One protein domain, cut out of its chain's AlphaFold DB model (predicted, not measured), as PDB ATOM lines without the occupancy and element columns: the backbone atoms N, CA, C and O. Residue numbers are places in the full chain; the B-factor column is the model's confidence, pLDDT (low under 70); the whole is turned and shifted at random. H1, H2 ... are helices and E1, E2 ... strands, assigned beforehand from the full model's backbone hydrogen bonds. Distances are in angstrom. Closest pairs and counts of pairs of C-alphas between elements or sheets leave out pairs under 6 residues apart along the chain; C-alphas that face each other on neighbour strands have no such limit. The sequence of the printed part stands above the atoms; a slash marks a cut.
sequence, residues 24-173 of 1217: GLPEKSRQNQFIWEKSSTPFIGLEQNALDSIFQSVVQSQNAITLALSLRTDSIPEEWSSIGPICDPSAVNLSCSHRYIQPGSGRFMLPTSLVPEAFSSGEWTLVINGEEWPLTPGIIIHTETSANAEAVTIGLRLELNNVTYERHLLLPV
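AT A GLANCE: This is residues 24 to 173 of the 1217 residues of the protein "Por_Secre_tail domain-containing protein" of Crocinitomicaceae bacterium (UniProt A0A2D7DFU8). Two small sheets lie face to face as a sandwich with crossed strands: E1 to E4 make a small branched sheet, E5 to E8 a strongly twisted one. The helix H2 covers the other face of the branched sheet, and long loops reach out at the ends of the sandwich. The 150 printed residues hold two named helices and eight named strands in the order H1 E1 H2 E2 E3 E4 E5 E6 E7 E8; the class is mixed, helices and strands, with 69 residues in named elements, under half. The branched sheet is mixed, and the other is antiparallel in the order E6 E5 E7 E8. The whole is compact, with a radius of gyration of the C-alphas of 15.3 A and spans of 43 by 31 by 31 A.

IN THESE COORDINATES: Find C-alpha 34 at (162.851, 205.633, 225.338), where H1, residues 34 to 37, begins. E1 is residues 43 to 45. H2 starts at C-alpha 48, (174.900, 209.752, 235.146), and runs 20.6 A to residue 62. Next come E2, residues 65 to 72, 23.4 A; E3, residues 92 to 96, 13.4 A; and E4, residues 107 to 109. Then follow E5, residues 123 to 128, 16.9 A; E6, residues 131 to 135, 12.6 A; E7, residues 151 to 160, 29.6 A; and E8, residues 163 to 172, 30.0 A, ending at C-alpha 172, (168.669, 224.469, 218.515).

HOW THE PARTS SIT: Look first at E2: E1 and E4 lie on one side of it, E3 on the other side. E1 is antiparallel to E2, with N 44 and O 71 at 2.8 A; E3 makes a hairpin with E2, with N 95 and O 68 at 2.9 A; E4 is parallel to E2, with N 65 and O 107 at 2.8 A. H2 is on this sheet at a height of 9.5 A, over E2 and E4 and along the strands, at 20 degrees to E2 on the local plane; its closest C-alphas to E2 are those of Phe 55 and Thr 66, 5.9 A apart. Every O i to N i+4 pair of H2 is within hydrogen-bond range; H1 is too short for such a pair. In the second sheet, look for N 133 and O 126 at 2.8 A in the hairpin E5 and E6, N 127 and O 155 at 2.8 A between E5 and E7, and N 152 and O 171 at 2.8 A in the hairpin E7 and E8. The two sheets form a sandwich, two sheets face to face, 8.7 A centre to centre where they face, their strands at 51 degrees; the closest C-alphas of E3 and E8 are those of Leu 94 and Arg 167, 5.9 A apart. H1 and H2 are apart.

THE WHOLE: The C-alphas of Ser 61 and Glu 79, the two farthest apart, are 45.0 A from each other. The printed part has no cut. The long links are E2 to E3, E4 to E5 and E6 to E7. The mean pLDDT of the printed part is 76.8; look for values under 70 at residues 24 to 42 and 73 to 91.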
ATOM      1  N   GLY A  24     176.499 199.618 233.206       57.22
ATOM      2  CA  GLY A  24     175.425 200.353 233.881       57.22
ATOM      3  C   GLY A  24     174.029 199.884 233.468       57.22
ATOM      4  O   GLY A  24     173.838 199.425 232.343       57.22
ATOM      5  N   LEU A  25     173.045 200.017 234.363       62.16
ATOM      6  CA  LEU A  25     171.623 199.808 234.053       62.16
ATOM      7  C   LEU A  25     171.013 201.081 233.428       62.16
ATOM      8  O   LEU A  25     171.471 202.174 233.762       62.16
ATOM      9  N   PRO A  26     169.990 200.985 232.550       57.53
ATOM     10  CA  PRO A  26     169.432 202.157 231.859       57.53
ATOM     11  C   PRO A  26     168.926 203.269 232.790       57.53
ATOM     12  O   PRO A  26     169.105 204.439 232.476       57.53
ATOM     13  N   GLU A  27     168.399 202.902 233.962       55.69
ATOM     14  CA  GLU A  27     167.967 203.792 235.060       55.69
ATOM     15  C   GLU A  27     169.054 204.753 235.587       55.69
ATOM     16  O   GLU A  27     168.753 205.671 236.340       55.69
ATOM     17  N   LYS A  28     170.323 204.545 235.208       62.75
ATOM     18  CA  LYS A  28     171.477 205.364 235.600       62.75
ATOM     19  C   LYS A  28     172.120 206.125 234.435       62.75
ATOM     20  O   LYS A  28     173.314 206.432 234.489       62.75
ATOM     21  N   SER A  29     171.401 206.347 233.339       62.72
ATOM     22  CA  SER A  29     171.958 206.913 232.106       62.72
ATOM     23  C   SER A  29     171.327 208.268 231.775       62.72
ATOM     24  O   SER A  29     170.107 208.363 231.690       62.72
ATOM     25  N   ARG A  30     172.154 209.294 231.512       64.31
ATOM     26  CA  ARG A  30     171.749 210.656 231.087       64.31
ATOM     27  C   ARG A  30     171.217 210.649 229.636       64.31
ATOM     28  O   ARG A  30     171.848 211.207 228.734       64.31
ATOM     29  N   GLN A  31     170.139 209.907 229.367       60.34
ATOM     30  CA  GLN A  31     169.659 209.601 228.014       60.34
ATOM     31  C   GLN A  31     168.184 209.951 227.797       60.34
ATOM     32  O   GLN A  31     167.301 209.320 228.357       60.34
ATOM     33  N   ASN A  32     167.924 210.844 226.844       48.34
ATOM     34  CA  ASN A  32     166.576 211.207 226.395       48.34
ATOM     35  C   ASN A  32     166.064 210.231 225.304       48.34
ATOM     36  O   ASN A  32     165.682 210.674 224.216       48.34
ATOM     37  N   GLN A  33     166.159 208.903 225.498       49.81
ATOM     38  CA  GLN A  33     165.841 207.910 224.450       49.81
ATOM     39  C   GLN A  33     165.182 206.622 224.975       49.81
ATOM     40  O   GLN A  33     165.826 205.575 225.101       49.81
ATOM     41  N   PHE A  34     163.848 206.684 225.054       42.81
ATOM     42  CA  PHE A  34     162.851 205.633 225.338       42.81
ATOM     43  C   PHE A  34     163.206 204.192 224.911       42.81
ATOM     44  O   PHE A  34     162.844 203.215 225.564       42.81
ATOM     45  N   ILE A  35     163.924 204.024 223.795       45.72
ATOM     46  CA  ILE A  35     164.301 202.722 223.217       45.72
ATOM     47  C   ILE A  35     165.460 202.045 223.975       45.72
ATOM     48  O   ILE A  35     165.631 200.827 223.883       45.72
ATOM     49  N   TRP A  36     166.278 202.795 224.718       51.22
ATOM     50  CA  TRP A  36     167.322 202.221 225.571       51.22
ATOM     51  C   TRP A  36     166.749 201.791 226.920       51.22
ATOM     52  O   TRP A  36     166.901 200.625 227.291       51.22
ATOM     53  N   GLU A  37     166.017 202.691 227.578       50.66
ATOM     54  CA  GLU A  37     165.263 202.466 228.822       50.66
ATOM     55  C   GLU A  37     164.460 201.156 228.755       50.66
ATOM     56  O   GLU A  37     164.703 200.218 229.519       50.66
ATOM     57  N   LYS A  38     163.598 201.037 227.734       48.78
ATOM     58  CA  LYS A  38     162.746 199.867 227.463       48.78
ATOM     59  C   LYS A  38     163.478 198.536 227.364       48.78
ATOM     60  O   LYS A  38     162.874 197.498 227.614       48.78
ATOM     61  N   SER A  39     164.736 198.538 226.931       53.97
ATOM     62  CA  SER A  39     165.455 197.302 226.618       53.97
ATOM     63  C   SER A  39     166.000 196.578 227.853       53.97
ATOM     64  O   SER A  39     166.488 195.457 227.712       53.97
ATOM     65  N   SER A  40     165.997 197.228 229.030       56.16
ATOM     66  CA  SER A  40     166.680 196.779 230.264       56.16
ATOM     67  C   SER A  40     168.141 196.341 230.046       56.16
ATOM     68  O   SER A  40     168.730 195.656 230.882       56.16
ATOM     69  N   THR A  41     168.722 196.703 228.900       59.56
ATOM     70  CA  THR A  41     169.985 196.168 228.406       59.56
ATOM     71  C   THR A  41     171.109 197.045 228.938       59.56
ATOM     72  O   THR A  41     171.048 198.266 228.743       59.56
ATOM     73  N   PRO A  42     172.131 196.470 229.594       69.25
ATOM     74  CA  PRO A  42     173.219 197.265 230.125       69.25
ATOM     75  C   PRO A  42     173.954 198.086 229.060       69.25
ATOM     76  O   PRO A  42     173.957 197.766 227.867       69.25
ATOM     77  N   PHE A  43     174.611 199.155 229.504       73.56
ATOM     78  CA  PHE A  43     175.446 199.988 228.646       73.56
ATOM     79  C   PHE A  43     176.904 200.004 229.095       73.56
ATOM     80  O   PHE A  43     177.218 199.895 230.278       73.56
ATOM     81  N   ILE A  44     177.790 200.144 228.112       74.81
ATOM     82  CA  ILE A  44     179.210 200.437 228.265       74.81
ATOM     83  C   ILE A  44     179.334 201.962 228.183       74.81
ATOM     84  O   ILE A  44     179.175 202.548 227.109       74.81
ATOM     85  N   GLY A  45     179.576 202.585 229.333       73.19
ATOM     86  CA  GLY A  45     179.652 204.034 229.528       73.19
ATOM     87  C   GLY A  45     179.905 204.362 231.002       73.19
ATOM     88  O   GLY A  45     180.399 203.509 231.740       73.19
ATOM     89  N   LEU A  46     179.565 205.580 231.432       75.31
ATOM     90  CA  LEU A  46     179.558 205.974 232.847       75.31
ATOM     91  C   LEU A  46     178.127 206.185 233.349       75.31
ATOM     92  O   LEU A  46     177.255 206.599 232.587       75.31
ATOM     93  N   GLU A  47     177.904 205.931 234.639       75.25
ATOM     94  CA  GLU A  47     176.662 206.314 235.323       75.25
ATOM     95  C   GLU A  47     176.506 207.848 235.356       75.25
ATOM     96  O   GLU A  47     177.503 208.571 235.429       75.25
ATOM     97  N   GLN A  48     175.260 208.337 235.314       74.50
ATOM     98  CA  GLN A  48     174.900 209.752 235.146       74.50
ATOM     99  C   GLN A  48     175.738 210.706 236.009       74.50
ATOM    100  O   GLN A  48     176.454 211.531 235.459       74.50
ATOM    101  N   ASN A  49     175.759 210.548 237.334       75.56
ATOM    102  CA  ASN A  49     176.472 211.465 238.235       75.56
ATOM    103  C   ASN A  49     177.980 211.585 237.909       75.56
ATOM    104  O   ASN A  49     178.579 212.641 238.102       75.56
ATOM    105  N   ALA A  50     178.604 210.517 237.394       80.12
ATOM    106  CA  ALA A  50     180.008 210.530 236.980       80.12
ATOM    107  C   ALA A  50     180.205 211.170 235.593       80.12
ATOM    108  O   ALA A  50     181.210 211.842 235.367       80.12
ATOM    109  N   LEU A  51     179.250 210.989 234.675       82.56
ATOM    110  CA  LEU A  51     179.222 211.689 233.389       82.56
ATOM    111  C   LEU A  51     179.027 213.200 233.587       82.56
ATOM    112  O   LEU A  51     179.766 213.991 233.005       82.56
ATOM    113  N   ASP A  52     178.078 213.580 234.439       81.88
ATOM    114  CA  ASP A  52     177.658 214.956 234.699       81.88
ATOM    115  C   ASP A  52     178.784 215.755 235.369       81.88
ATOM    116  O   ASP A  52     179.144 216.827 234.885       81.88
ATOM    117  N   SER A  53     179.433 215.176 236.387       84.50
ATOM    118  CA  SER A  53     180.617 215.753 237.042       84.50
ATOM    119  C   SER A  53     181.787 215.979 236.066       84.50
ATOM    120  O   SER A  53     182.440 217.024 236.103       84.50
ATOM    121  N   ILE A  54     182.037 215.047 235.136       86.56
ATOM    122  CA  ILE A  54     183.090 215.213 234.116       86.56
ATOM    123  C   ILE A  54     182.686 216.246 233.059       86.56
ATOM    124  O   ILE A  54     183.526 217.040 232.633       86.56
ATOM    125  N   PHE A  55     181.421 216.260 232.630       89.00
ATOM    126  CA  PHE A  55     180.895 217.282 231.730       89.00
ATOM    127  C   PHE A  55     181.068 218.676 232.336       89.00
ATOM    128  O   PHE A  55     181.633 219.534 231.662       89.00
ATOM    129  N   GLN A  56     180.677 218.880 233.596       87.94
ATOM    130  CA  GLN A  56     180.812 220.159 234.293       87.94
ATOM    131  C   GLN A  56     182.274 220.569 234.462       87.94
ATOM    132  O   GLN A  56     182.662 221.644 234.006       87.94
ATOM    133  N   SER A  57     183.111 219.680 235.009       86.50
ATOM    134  CA  SER A  57     184.540 219.941 235.213       86.50
ATOM    135  C   SER A  57     185.247 220.375 233.924       86.50
ATOM    136  O   SER A  57     186.082 221.278 233.951       86.50
ATOM    137  N   VAL A  58     184.902 219.784 232.774       87.81
ATOM    138  CA  VAL A  58     185.489 220.149 231.476       87.81
ATOM    139  C   VAL A  58     184.859 221.410 230.875       87.81
ATOM    140  O   VAL A  58     185.590 222.218 230.302       87.81
ATOM    141  N   VAL A  59     183.541 221.603 230.995       89.44
ATOM    142  CA  VAL A  59     182.860 222.819 230.520       89.44
ATOM    143  C   VAL A  59     183.430 224.048 231.233       89.44
ATOM    144  O   VAL A  59     183.878 224.971 230.557       89.44
ATOM    145  N   GLN A  60     183.531 224.010 232.564       88.06
ATOM    146  CA  GLN A  60     184.074 225.099 233.380       88.06
ATOM    147  C   GLN A  60     185.581 225.315 233.139       88.06
ATOM    148  O   GLN A  60     186.007 226.426 232.833       88.06
ATOM    149  N   SER A  61     186.411 224.262 233.204       84.69
ATOM    150  CA  SER A  61     187.877 224.429 233.111       84.69
ATOM    151  C   SER A  61     188.427 224.625 231.692       84.69
ATOM    152  O   SER A  61     189.571 225.061 231.537       84.69
ATOM    153  N   GLN A  62     187.662 224.290 230.644       85.19
ATOM    154  CA  GLN A  62     188.145 224.341 229.256       85.19
ATOM    155  C   GLN A  62     187.232 225.088 228.279       85.19
ATOM    156  O   GLN A  62     187.648 225.261 227.127       85.19
ATOM    157  N   ASN A  63     186.039 225.543 228.692       87.12
ATOM    158  CA  ASN A  63     185.019 226.144 227.822       87.12
ATOM    159  C   ASN A  63     184.828 225.275 226.562       87.12
ATOM    160  O   ASN A  63     185.280 225.607 225.465       87.12
ATOM    161  N   ALA A  64     184.292 224.069 226.735       89.38
ATOM    162  CA  ALA A  64     184.109 223.125 225.638       89.38
ATOM    163  C   ALA A  64     182.819 222.322 225.814       89.38
ATOM    164  O   ALA A  64     182.637 221.640 226.820       89.38
ATOM    165  N   ILE A  65     181.969 222.352 224.787       90.06
ATOM    166  CA  ILE A  65     180.803 221.486 224.645       90.06
ATOM    167  C   ILE A  65     181.311 220.045 224.592       90.06
ATOM    168  O   ILE A  65     181.971 219.610 223.641       90.06
ATOM    169  N   THR A  66     181.031 219.322 225.665       91.50
ATOM    170  CA  THR A  66     181.471 217.947 225.871       91.50
ATOM    171  C   THR A  66     180.498 216.941 225.279       91.50
ATOM    172  O   THR A  66     179.283 217.046 225.440       91.50
ATOM    173  N   LEU A  67     181.069 215.946 224.604       90.19
ATOM    174  CA  LEU A  67     180.362 214.841 223.969       90.19
ATOM    175  C   LEU A  67     180.819 213.506 224.566       90.19
ATOM    176  O   LEU A  67     181.999 213.335 224.878       90.19
ATOM    177  N   ALA A  68     179.901 212.547 224.677       87.44
ATOM    178  CA  ALA A  68     180.187 211.174 225.093       87.44
ATOM    179  C   ALA A  68     179.406 210.166 224.241       87.44
ATOM    180  O   ALA A  68     178.229 210.383 223.953       87.44
ATOM    181  N   LEU A  69     180.043 209.052 223.864       83.69
ATOM    182  CA  LEU A  69     179.402 207.962 223.120       83.69
ATOM    183  C   LEU A  69     179.240 206.734 224.027       83.69
ATOM    184  O   LEU A  69     180.231 206.107 224.402       83.69
ATOM    185  N   SER A  70     177.998 206.375 224.348       78.44
ATOM    186  CA  SER A  70     177.666 205.140 225.079       78.44
ATOM    187  C   SER A  70     177.264 204.030 224.107       78.44
ATOM    188  O   SER A  70     176.654 204.313 223.076       78.44
ATOM    189  N   LEU A  71     177.560 202.765 224.437       77.88
ATOM    190  CA  LEU A  71     177.237 201.581 223.618       77.88
ATOM    191  C   LEU A  71     176.411 200.554 224.403       77.88
ATOM    192  O   LEU A  71     176.724 200.238 225.546       77.88
ATOM    193  N   ARG A  72     175.381 199.993 223.771       74.00
ATOM    194  CA  ARG A  72     174.517 198.936 224.316       74.00
ATOM    195  C   ARG A  72     175.230 197.585 224.261       74.00
ATOM    196  O   ARG A  72     175.853 197.283 223.245       74.00
ATOM    197  N   THR A  73     175.149 196.769 225.317       69.44
ATOM    198  CA  THR A  73     175.826 195.454 225.329       69.44
ATOM    199  C   THR A  73     175.241 194.472 224.318       69.44
ATOM    200  O   THR A  73     175.983 193.671 223.752       69.44
ATOM    201  N   ASP A  74     173.935 194.562 224.066       64.12
ATOM    202  CA  ASP A  74     173.191 193.658 223.195       64.12
ATOM    203  C   ASP A  74     172.453 194.422 222.084       64.12
ATOM    204  O   ASP A  74     172.243 195.636 222.148       64.12
ATOM    205  N   SER A  75     172.072 193.706 221.027       57.06
ATOM    206  CA  SER A  75     171.311 194.263 219.902       57.06
ATOM    207  C   SER A  75     169.862 194.569 220.290       57.06
ATOM    208  O   SER A  75     169.254 193.823 221.056       57.06
ATOM    209  N   ILE A  76     169.259 195.595 219.677       55.94
ATOM    210  CA  ILE A  76     167.794 195.728 219.665       55.94
ATOM    211  C   ILE A  76     167.201 194.448 219.028       55.94
ATOM    212  O   ILE A  76     167.675 194.049 217.959       55.94
ATOM    213  N   PRO A  77     166.181 193.800 219.630       57.19
ATOM    214  CA  PRO A  77     165.513 192.648 219.024       57.19
ATOM    215  C   PRO A  77     164.968 192.981 217.629       57.19
ATOM    216  O   PRO A  77     164.359 194.035 217.448       57.19
ATOM    217  N   GLU A  78     165.126 192.081 216.646       52.78
ATOM    218  CA  GLU A  78     164.711 192.340 215.250       52.78
ATOM    219  C   GLU A  78     163.248 192.814 215.147       52.78
ATOM    220  O   GLU A  78     162.931 193.687 214.341       52.78
ATOM    221  N   GLU A  79     162.378 192.299 216.018       51.84
ATOM    222  CA  GLU A  79     160.963 192.664 216.138       51.84
ATOM    223  C   GLU A  79     160.753 194.179 216.349       51.84
ATOM    224  O   GLU A  79     159.882 194.782 215.717       51.84
ATOM    225  N   TRP A  80     161.586 194.825 217.173       49.81
ATOM    226  CA  TRP A  80     161.456 196.244 217.531       49.81
ATOM    227  C   TRP A  80     161.923 197.188 216.419       49.81
ATOM    228  O   TRP A  80     161.401 198.295 216.300       49.81
ATOM    229  N   SER A  81     162.821 196.736 215.536       46.81
ATOM    230  CA  SER A  81     163.244 197.513 214.356       46.81
ATOM    231  C   SER A  81     162.096 197.811 213.373       46.81
ATOM    232  O   SER A  81     162.226 198.661 212.494       46.81
ATOM    233  N   SER A  82     160.951 197.132 213.525       44.66
ATOM    234  CA  SER A  82     159.766 197.304 212.679       44.66
ATOM    235  C   SER A  82     158.768 198.366 213.170       44.66
ATOM    236  O   SER A  82     157.818 198.679 212.449       44.66
ATOM    237  N   ILE A  83     158.962 198.924 214.373       42.16
ATOM    238  CA  ILE A  83     157.934 199.715 215.074       42.16
ATOM    239  C   ILE A  83     157.804 201.151 214.526       42.16
ATOM    240  O   ILE A  83     156.704 201.706 214.524       42.16
ATOM    241  N   GLY A  84     158.870 201.742 213.976       42.38
ATOM    242  CA  GLY A  84     158.790 203.034 213.283       42.38
ATOM    243  C   GLY A  84     160.152 203.664 212.967       42.38
ATOM    244  O   GLY A  84     161.180 203.135 213.377       42.38
ATOM    245  N   PRO A  85     160.187 204.823 212.277       38.25
ATOM    246  CA  PRO A  85     161.430 205.516 211.911       38.25
ATOM    247  C   PRO A  85     162.207 206.106 213.105       38.25
ATOM    248  O   PRO A  85     163.300 206.626 212.916       38.25
ATOM    249  N   ILE A  86     161.655 206.027 214.319       40.25
ATOM    250  CA  ILE A  86     162.320 206.391 215.581       40.25
ATOM    251  C   ILE A  86     163.231 205.237 216.061       40.25
ATOM    252  O   ILE A  86     164.211 205.460 216.769       40.25
ATOM    253  N   CYS A  87     162.955 204.001 215.627       42.91
ATOM    254  CA  CYS A  87     163.708 202.796 215.969       42.91
ATOM    255  C   CYS A  87     164.959 202.632 215.093       42.91
ATOM    256  O   CYS A  87     165.065 201.685 214.314       42.91
ATOM    257  N   ASP A  88     165.916 203.551 215.234       48.09
ATOM    258  CA  ASP A  88     167.271 203.347 214.715       48.09
ATOM    259  C   ASP A  88     167.874 202.077 215.365       48.09
ATOM    260  O   ASP A  88     167.944 202.012 216.597       48.09
ATOM    261  N   PRO A  89     168.300 201.061 214.586       49.19
ATOM    262  CA  PRO A  89     168.935 199.853 215.116       49.19
ATOM    263  C   PRO A  89     170.330 200.097 215.723       49.19
ATOM    264  O   PRO A  89     170.942 199.148 216.217       49.19
ATOM    265  N   SER A  90     170.854 201.328 215.679       56.50
ATOM    266  CA  SER A  90     172.141 201.694 216.264       56.50
ATOM    267  C   SER A  90     172.260 201.293 217.740       56.50
ATOM    268  O   SER A  90     171.405 201.563 218.593       56.50
ATOM    269  N   ALA A  91     173.384 200.651 218.053       64.38
ATOM    270  CA  ALA A  91     173.744 200.289 219.415       64.38
ATOM    271  C   ALA A  91     174.340 201.470 220.204       64.38
ATOM    272  O   ALA A  91     174.550 201.314 221.405       64.38
ATOM    273  N   VAL A  92     174.621 202.619 219.571       72.38
ATOM    274  CA  VAL A  92     175.253 203.776 220.229       72.38
ATOM    275  C   VAL A  92     174.327 204.975 220.396       72.38
ATOM    276  O   VAL A  92     173.516 205.284 219.522       72.38
ATOM    277  N   ASN A  93     174.505 205.685 221.509       74.88
ATOM    278  CA  ASN A  93     173.874 206.973 221.766       74.88
ATOM    279  C   ASN A  93     174.935 208.040 222.073       74.88
ATOM    280  O   ASN A  93     175.992 207.733 222.630       74.88
ATOM    281  N   LEU A  94     174.643 209.280 221.686       79.94
ATOM    282  CA  LEU A  94     175.476 210.459 221.887       79.94
ATOM    283  C   LEU A  94     174.843 211.315 222.985       79.94
ATOM    284  O   LEU A  94     173.706 211.757 222.840       79.94
ATOM    285  N   SER A  95     175.585 211.554 224.060       83.00
ATOM    286  CA  SER A  95     175.213 212.490 225.123       83.00
ATOM    287  C   SER A  95     176.023 213.777 224.970       83.00
ATOM    288  O   SER A  95     177.191 213.737 224.575       83.00
ATOM    289  N   CYS A  96     175.402 214.910 225.289       85.69
ATOM    290  CA  CYS A  96     175.971 216.253 225.199       85.69
ATOM    291  C   CYS A  96     175.751 216.980 226.532       85.69
ATOM    292  O   CYS A  96     174.714 216.782 227.166       85.69
ATOM    293  N   SER A  97     176.683 217.834 226.952       87.06
ATOM    294  CA  SER A  97     176.483 218.723 228.112       87.06
ATOM    295  C   SER A  97     175.500 219.865 227.847       87.06
ATOM    296  O   SER A  97     175.003 220.486 228.780       87.06
ATOM    297  N   HIS A  98     175.221 220.166 226.581       85.00
ATOM    298  CA  HIS A  98     174.438 221.323 226.164       85.00
ATOM    299  C   HIS A  98     173.127 220.908 225.483       85.00
ATOM    300  O   HIS A  98     173.139 220.089 224.560       85.00
ATOM    301  N   ARG A  99     172.008 221.517 225.910       80.31
ATOM    302  CA  ARG A  99     170.685 221.397 225.259       80.31
ATOM    303  C   ARG A  99     170.560 222.249 223.992       80.31
ATOM    304  O   ARG A  99     169.796 221.899 223.103       80.31
ATOM    305  N   TYR A 100     171.282 223.362 223.929       82.12
ATOM    306  CA  TYR A 100     171.242 224.372 222.869       82.12
ATOM    307  C   TYR A 100     172.656 224.917 222.628       82.12
ATOM    308  O   TYR A 100     173.572 224.620 223.395       82.12
ATOM    309  N   ILE A 101     172.856 225.693 221.562       83.50
ATOM    310  CA  ILE A 101     174.145 226.337 221.268       83.50
ATOM    311  C   ILE A 101     173.954 227.835 221.047       83.50
ATOM    312  O   ILE A 101     173.139 228.245 220.227       83.50
ATOM    313  N   GLN A 102     174.755 228.643 221.740       84.44
ATOM    314  CA  GLN A 102     174.781 230.093 221.553       84.44
ATOM    315  C   GLN A 102     175.386 230.494 220.196       84.44
ATOM    316  O   GLN A 102     176.355 229.876 219.737       84.44
ATOM    317  N   PRO A 103     174.872 231.554 219.546       82.88
ATOM    318  CA  PRO A 103     175.499 232.159 218.375       82.88
ATOM    319  C   PRO A 103     176.992 232.458 218.589       82.88
ATOM    320  O   PRO A 103     177.370 233.121 219.547       82.88
ATOM    321  N   GLY A 104     177.850 231.999 217.676       79.44
ATOM    322  CA  GLY A 104     179.309 232.114 217.778       79.44
ATOM    323  C   GLY A 104     179.998 230.966 218.527       79.44
ATOM    324  O   GLY A 104     181.146 230.655 218.212       79.44
ATOM    325  N   SER A 105     179.309 230.265 219.434       76.25
ATOM    326  CA  SER A 105     179.882 229.135 220.179       76.25
ATOM    327  C   SER A 105     180.072 227.895 219.297       76.25
ATOM    328  O   SER A 105     179.272 227.604 218.408       76.25
ATOM    329  N   GLY A 106     181.150 227.144 219.531       78.31
ATOM    330  CA  GLY A 106     181.504 225.981 218.703       78.31
ATOM    331  C   GLY A 106     182.820 225.304 219.091       78.31
ATOM    332  O   GLY A 106     183.564 224.841 218.224       78.31
ATOM    333  N   ARG A 107     183.131 225.281 220.394       90.38
ATOM    334  CA  ARG A 107     184.277 224.567 220.976       90.38
ATOM    335  C   ARG A 107     183.802 223.182 221.402       90.38
ATOM    336  O   ARG A 107     183.036 223.089 222.350       90.38
ATOM    337  N   PHE A 108     184.229 222.125 220.717       91.44
ATOM    338  CA  PHE A 108     183.746 220.756 220.943       91.44
ATOM    339  C   PHE A 108     184.868 219.823 221.389       91.44
ATOM    340  O   PHE A 108     185.968 219.882 220.839       91.44
ATOM    341  N   MET A 109     184.596 218.920 222.335       91.81
ATOM    342  CA  MET A 109     185.565 217.899 222.747       91.81
ATOM    343  C   MET A 109     184.903 216.593 223.209       91.81
ATOM    344  O   MET A 109     183.864 216.595 223.861       91.81
ATOM    345  N   LEU A 110     185.575 215.473 222.936       93.00
ATOM    346  CA  LEU A 110     185.371 214.186 223.607       93.00
ATOM    347  C   LEU A 110     186.447 214.034 224.701       93.00
ATOM    348  O   LEU A 110     187.616 213.841 224.355       93.00
ATOM    349  N   PRO A 111     186.125 214.158 226.002       91.19
ATOM    350  CA  PRO A 111     187.100 213.979 227.076       91.19
ATOM    351  C   PRO A 111     187.641 212.546 227.114       91.19
ATOM    352  O   PRO A 111     186.881 211.587 227.009       91.19
ATOM    353  N   THR A 112     188.948 212.372 227.326       89.19
ATOM    354  CA  THR A 112     189.585 211.040 227.364       89.19
ATOM    355  C   THR A 112     189.036 210.145 228.485       89.19
ATOM    356  O   THR A 112     189.024 208.929 228.344       89.19
ATOM    357  N   SER A 113     188.537 210.735 229.577       85.56
ATOM    358  CA  SER A 113     187.853 210.042 230.680       85.56
ATOM    359  C   SER A 113     186.468 209.490 230.317       85.56
ATOM    360  O   SER A 113     185.971 208.613 231.017       85.56
ATOM    361  N   LEU A 114     185.858 209.969 229.226       85.19
ATOM    362  CA  LEU A 114     184.557 209.517 228.713       85.19
ATOM    363  C   LEU A 114     184.690 208.537 227.537       85.19
ATOM    364  O   LEU A 114     183.697 208.203 226.896       85.19
ATOM    365  N   VAL A 115     185.908 208.064 227.255       86.44
ATOM    366  CA  VAL A 115     186.182 207.005 226.279       86.44
ATOM    367  C   VAL A 115     186.323 205.672 227.025       86.44
ATOM    368  O   VAL A 115     187.328 205.471 227.708       86.44
ATOM    369  N   PRO A 116     185.365 204.731 226.900       79.25
ATOM    370  CA  PRO A 116     185.516 203.384 227.444       79.25
ATOM    371  C   PRO A 116     186.773 202.691 226.906       79.25
ATOM    372  O   PRO A 116     187.124 202.856 225.736       79.25
ATOM    373  N   GLU A 117     187.412 201.837 227.716       77.56
ATOM    374  CA  GLU A 117     188.631 201.105 227.321       77.56
ATOM    375  C   GLU A 117     188.449 200.342 225.993       77.56
ATOM    376  O   GLU A 117     189.357 200.301 225.162       77.56
ATOM    377  N   ALA A 118     187.238 199.834 225.738       73.44
ATOM    378  CA  ALA A 118     186.848 199.166 224.497       73.44
ATOM    379  C   ALA A 118     187.013 200.020 223.219       73.44
ATOM    380  O   ALA A 118     187.182 199.448 222.145       73.44
ATOM    381  N   PHE A 119     186.980 201.357 223.310       82.06
ATOM    382  CA  PHE A 119     187.098 202.282 222.166       82.06
ATOM    383  C   PHE A 119     188.448 203.012 222.109       82.06
ATOM    384  O   PHE A 119     188.679 203.817 221.210       82.06
ATOM    385  N   SER A 120     189.361 202.709 223.038       77.94
ATOM    386  CA  SER A 120     190.687 203.341 223.155       77.94
ATOM    387  C   SER A 120     191.597 203.188 221.924       77.94
ATOM    388  O   SER A 120     192.616 203.870 221.828       77.94
ATOM    389  N   SER A 121     191.247 202.299 220.988       81.19
ATOM    390  CA  SER A 121     192.010 201.979 219.775       81.19
ATOM    391  C   SER A 121     191.288 202.293 218.457       81.19
ATOM    392  O   SER A 121     191.793 201.918 217.398       81.19
ATOM    393  N   GLY A 122     190.122 202.950 218.501       83.81
ATOM    394  CA  GLY A 122     189.382 203.363 217.304       83.81
ATOM    395  C   GLY A 122     189.714 204.783 216.840       83.81
ATOM    396  O   GLY A 122     190.190 205.611 217.620       83.81
ATOM    397  N   GLU A 123     189.448 205.068 215.566       90.19
ATOM    398  CA  GLU A 123     189.596 206.410 214.989       90.19
ATOM    399  C   GLU A 123     188.292 207.201 215.179       90.19
ATOM    400  O   GLU A 123     187.202 206.671 214.957       90.19
ATOM    401  N   TRP A 124     188.394 208.458 215.625       93.00
ATOM    402  CA  TRP A 124     187.245 209.303 215.968       93.00
ATOM    403  C   TRP A 124     187.103 210.484 215.000       93.00
ATOM    404  O   TRP A 124     188.082 211.152 214.660       93.00
ATOM    405  N   THR A 125     185.863 210.792 214.625       93.56
ATOM    406  CA  THR A 125     185.510 211.924 213.757       93.56
ATOM    407  C   THR A 125     184.310 212.662 214.343       93.56
ATOM    408  O   THR A 125     183.290 212.055 214.670       93.56
ATOM    409  N   LEU A 126     184.430 213.982 214.462       92.94
ATOM    410  CA  LEU A 126     183.331 214.890 214.781       92.94
ATOM    411  C   LEU A 126     182.680 215.347 213.469       92.94
ATOM    412  O   LEU A 126     183.380 215.716 212.532       92.94
ATOM    413  N   VAL A 127     181.354 215.337 213.390       90.94
ATOM    414  CA  VAL A 127     180.605 215.741 212.194       90.94
ATOM    415  C   VAL A 127     179.697 216.910 212.558       90.94
ATOM    416  O   VAL A 127     178.844 216.764 213.425       90.94
ATOM    417  N   ILE A 128     179.858 218.069 211.918       88.75
ATOM    418  CA  ILE A 128     179.065 219.277 212.210       88.75
ATOM    419  C   ILE A 128     178.379 219.726 210.923       88.75
ATOM    420  O   ILE A 128     179.049 220.009 209.935       88.75
ATOM    421  N   ASN A 129     177.042 219.762 210.904       86.69
ATOM    422  CA  ASN A 129     176.236 220.105 209.721       86.69
ATOM    423  C   ASN A 129     176.593 219.297 208.445       86.69
ATOM    424  O   ASN A 129     176.348 219.741 207.323       86.69
ATOM    425  N   GLY A 130     177.162 218.094 208.614       83.75
ATOM    426  CA  GLY A 130     177.641 217.225 207.531       83.75
ATOM    427  C   GLY A 130     179.093 217.454 207.082       83.75
ATOM    428  O   GLY A 130     179.547 216.760 206.175       83.75
ATOM    429  N   GLU A 131     179.830 218.386 207.693       89.69
ATOM    430  CA  GLU A 131     181.279 218.548 207.513       89.69
ATOM    431  C   GLU A 131     182.045 217.697 208.538       89.69
ATOM    432  O   GLU A 131     181.688 217.669 209.716       89.69
ATOM    433  N   GLU A 132     183.083 216.981 208.095       92.94
ATOM    434  CA  GLU A 132     183.798 215.983 208.901       92.94
ATOM    435  C   GLU A 132     185.157 216.502 209.396       92.94
ATOM    436  O   GLU A 132     186.011 216.912 208.607       92.94
ATOM    437  N   TRP A 133     185.371 216.428 210.710       91.12
ATOM    438  CA  TRP A 133     186.543 216.937 211.417       91.12
ATOM    439  C   TRP A 133     187.235 215.795 212.185       91.12
ATOM    440  O   TRP A 133     186.595 215.151 213.020       91.12
ATOM    441  N   PRO A 134     188.534 215.521 211.956       91.19
ATOM    442  CA  PRO A 134     189.243 214.459 212.670       91.19
ATOM    443  C   PRO A 134     189.388 214.814 214.156       91.19
ATOM    444  O   PRO A 134     189.901 215.883 214.497       91.19
ATOM    445  N   LEU A 135     188.957 213.911 215.039       91.25
ATOM    446  CA  LEU A 135     188.888 214.131 216.482       91.25
ATOM    447  C   LEU A 135     189.916 213.264 217.218       91.25
ATOM    448  O   LEU A 135     190.032 212.065 216.984       91.25
ATOM    449  N   THR A 136     190.626 213.869 218.170       92.25
ATOM    450  CA  THR A 136     191.465 213.150 219.138       92.25
ATOM    451  C   THR A 136     190.852 213.350 220.527       92.25
ATOM    452  O   THR A 136     190.666 214.504 220.916       92.25
ATOM    453  N   PRO A 137     190.548 212.290 221.301       90.81
ATOM    454  CA  PRO A 137     190.036 212.444 222.661       90.81
ATOM    455  C   PRO A 137     190.963 213.291 223.544       90.81
ATOM    456  O   PRO A 137     192.161 213.021 223.628       90.81
ATOM    457  N   GLY A 138     190.407 214.299 224.215       87.62
ATOM    458  CA  GLY A 138     191.159 215.295 224.990       87.62
ATOM    459  C   GLY A 138     191.716 216.476 224.178       87.62
ATOM    460  O   GLY A 138     192.510 217.242 224.717       87.62
ATOM    461  N   ILE A 139     191.331 216.637 222.904       91.06
ATOM    462  CA  ILE A 139     191.662 217.804 222.068       91.06
ATOM    463  C   ILE A 139     190.377 218.525 221.643       91.06
ATOM    464  O   ILE A 139     189.444 217.899 221.139       91.06
ATOM    465  N   ILE A 140     190.354 219.849 221.813       91.88
ATOM    466  CA  ILE A 140     189.235 220.719 221.428       91.88
ATOM    467  C   ILE A 140     189.271 220.991 219.916       91.88
ATOM    468  O   ILE A 140     190.307 221.370 219.365       91.88
ATOM    469  N   ILE A 141     188.123 220.846 219.257       91.62
ATOM    470  CA  ILE A 141     187.872 221.314 217.888       91.62
ATOM    471  C   ILE A 141     187.155 222.666 217.960       91.62
ATOM    472  O   ILE A 141     186.239 222.846 218.761       91.62
ATOM    473  N   HIS A 142     187.578 223.614 217.122       89.31
ATOM    474  CA  HIS A 142     187.037 224.973 217.073       89.31
ATOM    475  C   HIS A 142     186.276 225.211 215.764       89.31
ATOM    476  O   HIS A 142     186.849 225.100 214.681       89.31
ATOM    477  N   THR A 143     185.009 225.591 215.883       86.19
ATOM    478  CA  THR A 143     184.128 226.060 214.802       86.19
ATOM    479  C   THR A 143     183.343 227.288 215.283       86.19
ATOM    480  O   THR A 143     183.334 227.573 216.480       86.19
ATOM    481  N   GLU A 144     182.686 228.014 214.377       82.69
ATOM    482  CA  GLU A 144     181.778 229.120 214.719       82.69
ATOM    483  C   GLU A 144     180.342 228.757 214.312       82.69
ATOM    484  O   GLU A 144     180.075 228.481 213.138       82.69
ATOM    485  N   THR A 145     179.395 228.792 215.256       83.31
ATOM    486  CA  THR A 145     177.964 228.637 214.942       83.31
ATOM    487  C   THR A 145     177.396 229.947 214.404       83.31
ATOM    488  O   THR A 145     177.518 230.999 215.030       83.31
ATOM    489  N   SER A 146     176.744 229.910 213.238       80.31
ATOM    490  CA  SER A 146     176.187 231.120 212.625       80.31
ATOM    491  C   SER A 146     174.982 231.655 213.402       80.31
ATOM    492  O   SER A 146     174.015 230.932 213.612       80.31
ATOM    493  N   ALA A 147     174.978 232.957 213.699       76.56
ATOM    494  CA  ALA A 147     173.855 233.662 214.333       76.56
ATOM    495  C   ALA A 147     172.549 233.709 213.504       76.56
ATOM    496  O   ALA A 147     171.560 234.268 213.960       76.56
ATOM    497  N   ASN A 148     172.544 233.156 212.282       80.44
ATOM    498  CA  ASN A 148     171.348 232.996 211.444       80.44
ATOM    499  C   ASN A 148     170.932 231.521 211.265       80.44
ATOM    500  O   ASN A 148     170.084 231.230 210.422       80.44
ATOM    501  N   ALA A 149     171.568 230.579 211.969       82.75
ATOM    502  CA  ALA A 149     171.125 229.189 212.004       82.75
ATOM    503  C   ALA A 149     170.008 229.030 213.046       82.75
ATOM    504  O   ALA A 149     170.073 229.637 214.105       82.75
ATOM    505  N   GLU A 150     169.004 228.201 212.753       84.75
ATOM    506  CA  GLU A 150     167.942 227.840 213.710       84.75
ATOM    507  C   GLU A 150     168.352 226.627 214.571       84.75
ATOM    508  O   GLU A 150     167.915 226.476 215.709       84.75
ATOM    509  N   ALA A 151     169.220 225.760 214.035       84.50
ATOM    510  CA  ALA A 151     169.762 224.579 214.700       84.50
ATOM    511  C   ALA A 151     171.089 224.131 214.057       84.50
ATOM    512  O   ALA A 151     171.396 224.503 212.920       84.50
ATOM    513  N   VAL A 152     171.850 223.298 214.770       84.50
ATOM    514  CA  VAL A 152     173.091 222.647 214.316       84.50
ATOM    515  C   VAL A 152     172.967 221.135 214.514       84.50
ATOM    516  O   VAL A 152     172.540 220.685 215.580       84.50
ATOM    517  N   THR A 153     173.361 220.332 213.518       87.69
ATOM    518  CA  THR A 153     173.544 218.885 213.719       87.69
ATOM    519  C   THR A 153     174.975 218.578 214.143       87.69
ATOM    520  O   THR A 153     175.926 218.980 213.472       87.69
ATOM    521  N   ILE A 154     175.129 217.846 215.247       87.50
ATOM    522  CA  ILE A 154     176.418 217.394 215.785       87.50
ATOM    523  C   ILE A 154     176.399 215.878 215.878       87.50
ATOM    524  O   ILE A 154     175.588 215.301 216.602       87.50
ATOM    525  N   GLY A 155     177.305 215.237 215.154       87.44
ATOM    526  CA  GLY A 155     177.514 213.803 215.160       87.44
ATOM    527  C   GLY A 155     178.892 213.413 215.657       87.44
ATOM    528  O   GLY A 155     179.873 214.126 215.456       87.44
ATOM    529  N   LEU A 156     178.962 212.247 216.285       90.44
ATOM    530  CA  LEU A 156     180.201 211.630 216.731       90.44
ATOM    531  C   LEU A 156     180.302 210.245 216.089       90.44
ATOM    532  O   LEU A 156     179.423 209.400 216.282       90.44
ATOM    533  N   ARG A 157     181.360 210.036 215.301       91.00
ATOM    534  CA  ARG A 157     181.683 208.779 214.619       91.00
ATOM    535  C   ARG A 157     182.929 208.150 215.239       91.00
ATOM    536  O   ARG A 157     183.916 208.837 215.495       91.00
ATOM    537  N   LEU A 158     182.876 206.837 215.423       90.00
ATOM    538  CA  LEU A 158     183.958 205.964 215.861       90.00
ATOM    539  C   LEU A 158     184.114 204.824 214.848       90.00
ATOM    540  O   LEU A 158     183.169 204.070 214.615       90.00
ATOM    541  N   GLU A 159     185.307 204.655 214.285       90.31
ATOM    542  CA  GLU A 159     185.655 203.513 213.435       90.31
ATOM    543  C   GLU A 159     186.568 202.543 214.192       90.31
ATOM    544  O   GLU A 159     187.681 202.880 214.600       90.31
ATOM    545  N   LEU A 160     186.081 201.317 214.408       85.94
ATOM    546  CA  LEU A 160     186.737 200.309 215.238       85.94
ATOM    547  C   LEU A 160     186.521 198.905 214.654       85.94
ATOM    548  O   LEU A 160     185.391 198.453 214.493       85.94
ATOM    549  N   ASN A 161     187.606 198.178 214.367       83.75
ATOM    550  CA  ASN A 161     187.570 196.799 213.844       83.75
ATOM    551  C   ASN A 161     186.704 196.611 212.569       83.75
ATOM    552  O   ASN A 161     186.054 195.579 212.405       83.75
ATOM    553  N   ASN A 162     186.713 197.594 211.658       81.50
ATOM    554  CA  ASN A 162     185.846 197.691 210.469       81.50
ATOM    555  C   ASN A 162     184.333 197.806 210.771       81.50
ATOM    556  O   ASN A 162     183.513 197.520 209.897       81.50
ATOM    557  N   VAL A 163     183.959 198.230 211.980       80.88
ATOM    558  CA  VAL A 163     182.596 198.646 212.333       80.88
ATOM    559  C   VAL A 163     182.600 200.152 212.582       80.88
ATOM    560  O   VAL A 163     183.424 200.655 213.347       80.88
ATOM    561  N   THR A 164     181.680 200.861 211.932       84.19
ATOM    562  CA  THR A 164     181.441 202.291 212.149       84.19
ATOM    563  C   THR A 164     180.279 202.450 213.121       84.19
ATOM    564  O   THR A 164     179.180 201.957 212.861       84.19
ATOM    565  N   TYR A 165     180.516 203.149 214.225       84.88
ATOM    566  CA  TYR A 165     179.495 203.569 215.176       84.88
ATOM    567  C   TYR A 165     179.310 205.074 215.022       84.88
ATOM    568  O   TYR A 165     180.260 205.828 215.208       84.88
ATOM    569  N   GLU A 166     178.113 205.524 214.661       86.06
ATOM    570  CA  GLU A 166     177.825 206.940 214.435       86.06
ATOM    571  C   GLU A 166     176.461 207.294 215.023       86.06
ATOM    572  O   GLU A 166     175.499 206.532 214.899       86.06
ATOM    573  N   ARG A 167     176.380 208.454 215.674       84.31
ATOM    574  CA  ARG A 167     175.126 209.018 216.178       84.31
ATOM    575  C   ARG A 167     175.176 210.535 216.076       84.31
ATOM    576  O   ARG A 167     176.240 211.118 216.262       84.31
ATOM    577  N   HIS A 168     174.034 211.148 215.778       82.31
ATOM    578  CA  HIS A 168     173.866 212.597 215.640       82.31
ATOM    579  C   HIS A 168     172.798 213.113 216.605       82.31
ATOM    580  O   HIS A 168     171.808 212.428 216.861       82.31
ATOM    581  N   LEU A 169     172.999 214.335 217.089       80.50
ATOM    582  CA  LEU A 169     172.029 215.167 217.792       80.50
ATOM    583  C   LEU A 169     171.710 216.398 216.934       80.50
ATOM    584  O   LEU A 169     172.550 216.855 216.157       80.50
ATOM    585  N   LEU A 170     170.511 216.949 217.102       80.88
ATOM    586  CA  LEU A 170     170.127 218.265 216.593       80.88
ATOM    587  C   LEU A 170     169.965 219.185 217.803       80.88
ATOM    588  O   LEU A 170     169.084 218.940 218.623       80.88
ATOM    589  N   LEU A 171     170.805 220.213 217.919       82.56
ATOM    590  CA  LEU A 171     170.699 221.217 218.980       82.56
ATOM    591  C   LEU A 171     170.168 222.526 218.378       82.56
ATOM    592  O   LEU A 171     170.708 222.969 217.360       82.56
ATOM    593  N   PRO A 172     169.123 223.154 218.950       84.50
ATOM    594  CA  PRO A 172     168.669 224.469 218.515       84.50
ATOM    595  C   PRO A 172     169.739 225.528 218.811       84.50
ATOM    596  O   PRO A 172     170.506 225.409 219.771       84.50
ATOM    597  N   VAL A 173     169.777 226.574 217.988       85.44
ATOM    598  CA  VAL A 173     170.622 227.748 218.237       85.44
ATOM    599  C   VAL A 173     169.782 228.777 218.977       85.44
ATOM    600  O   VAL A 173     168.823 229.311 218.422       85.44
TER     601      VAL A 173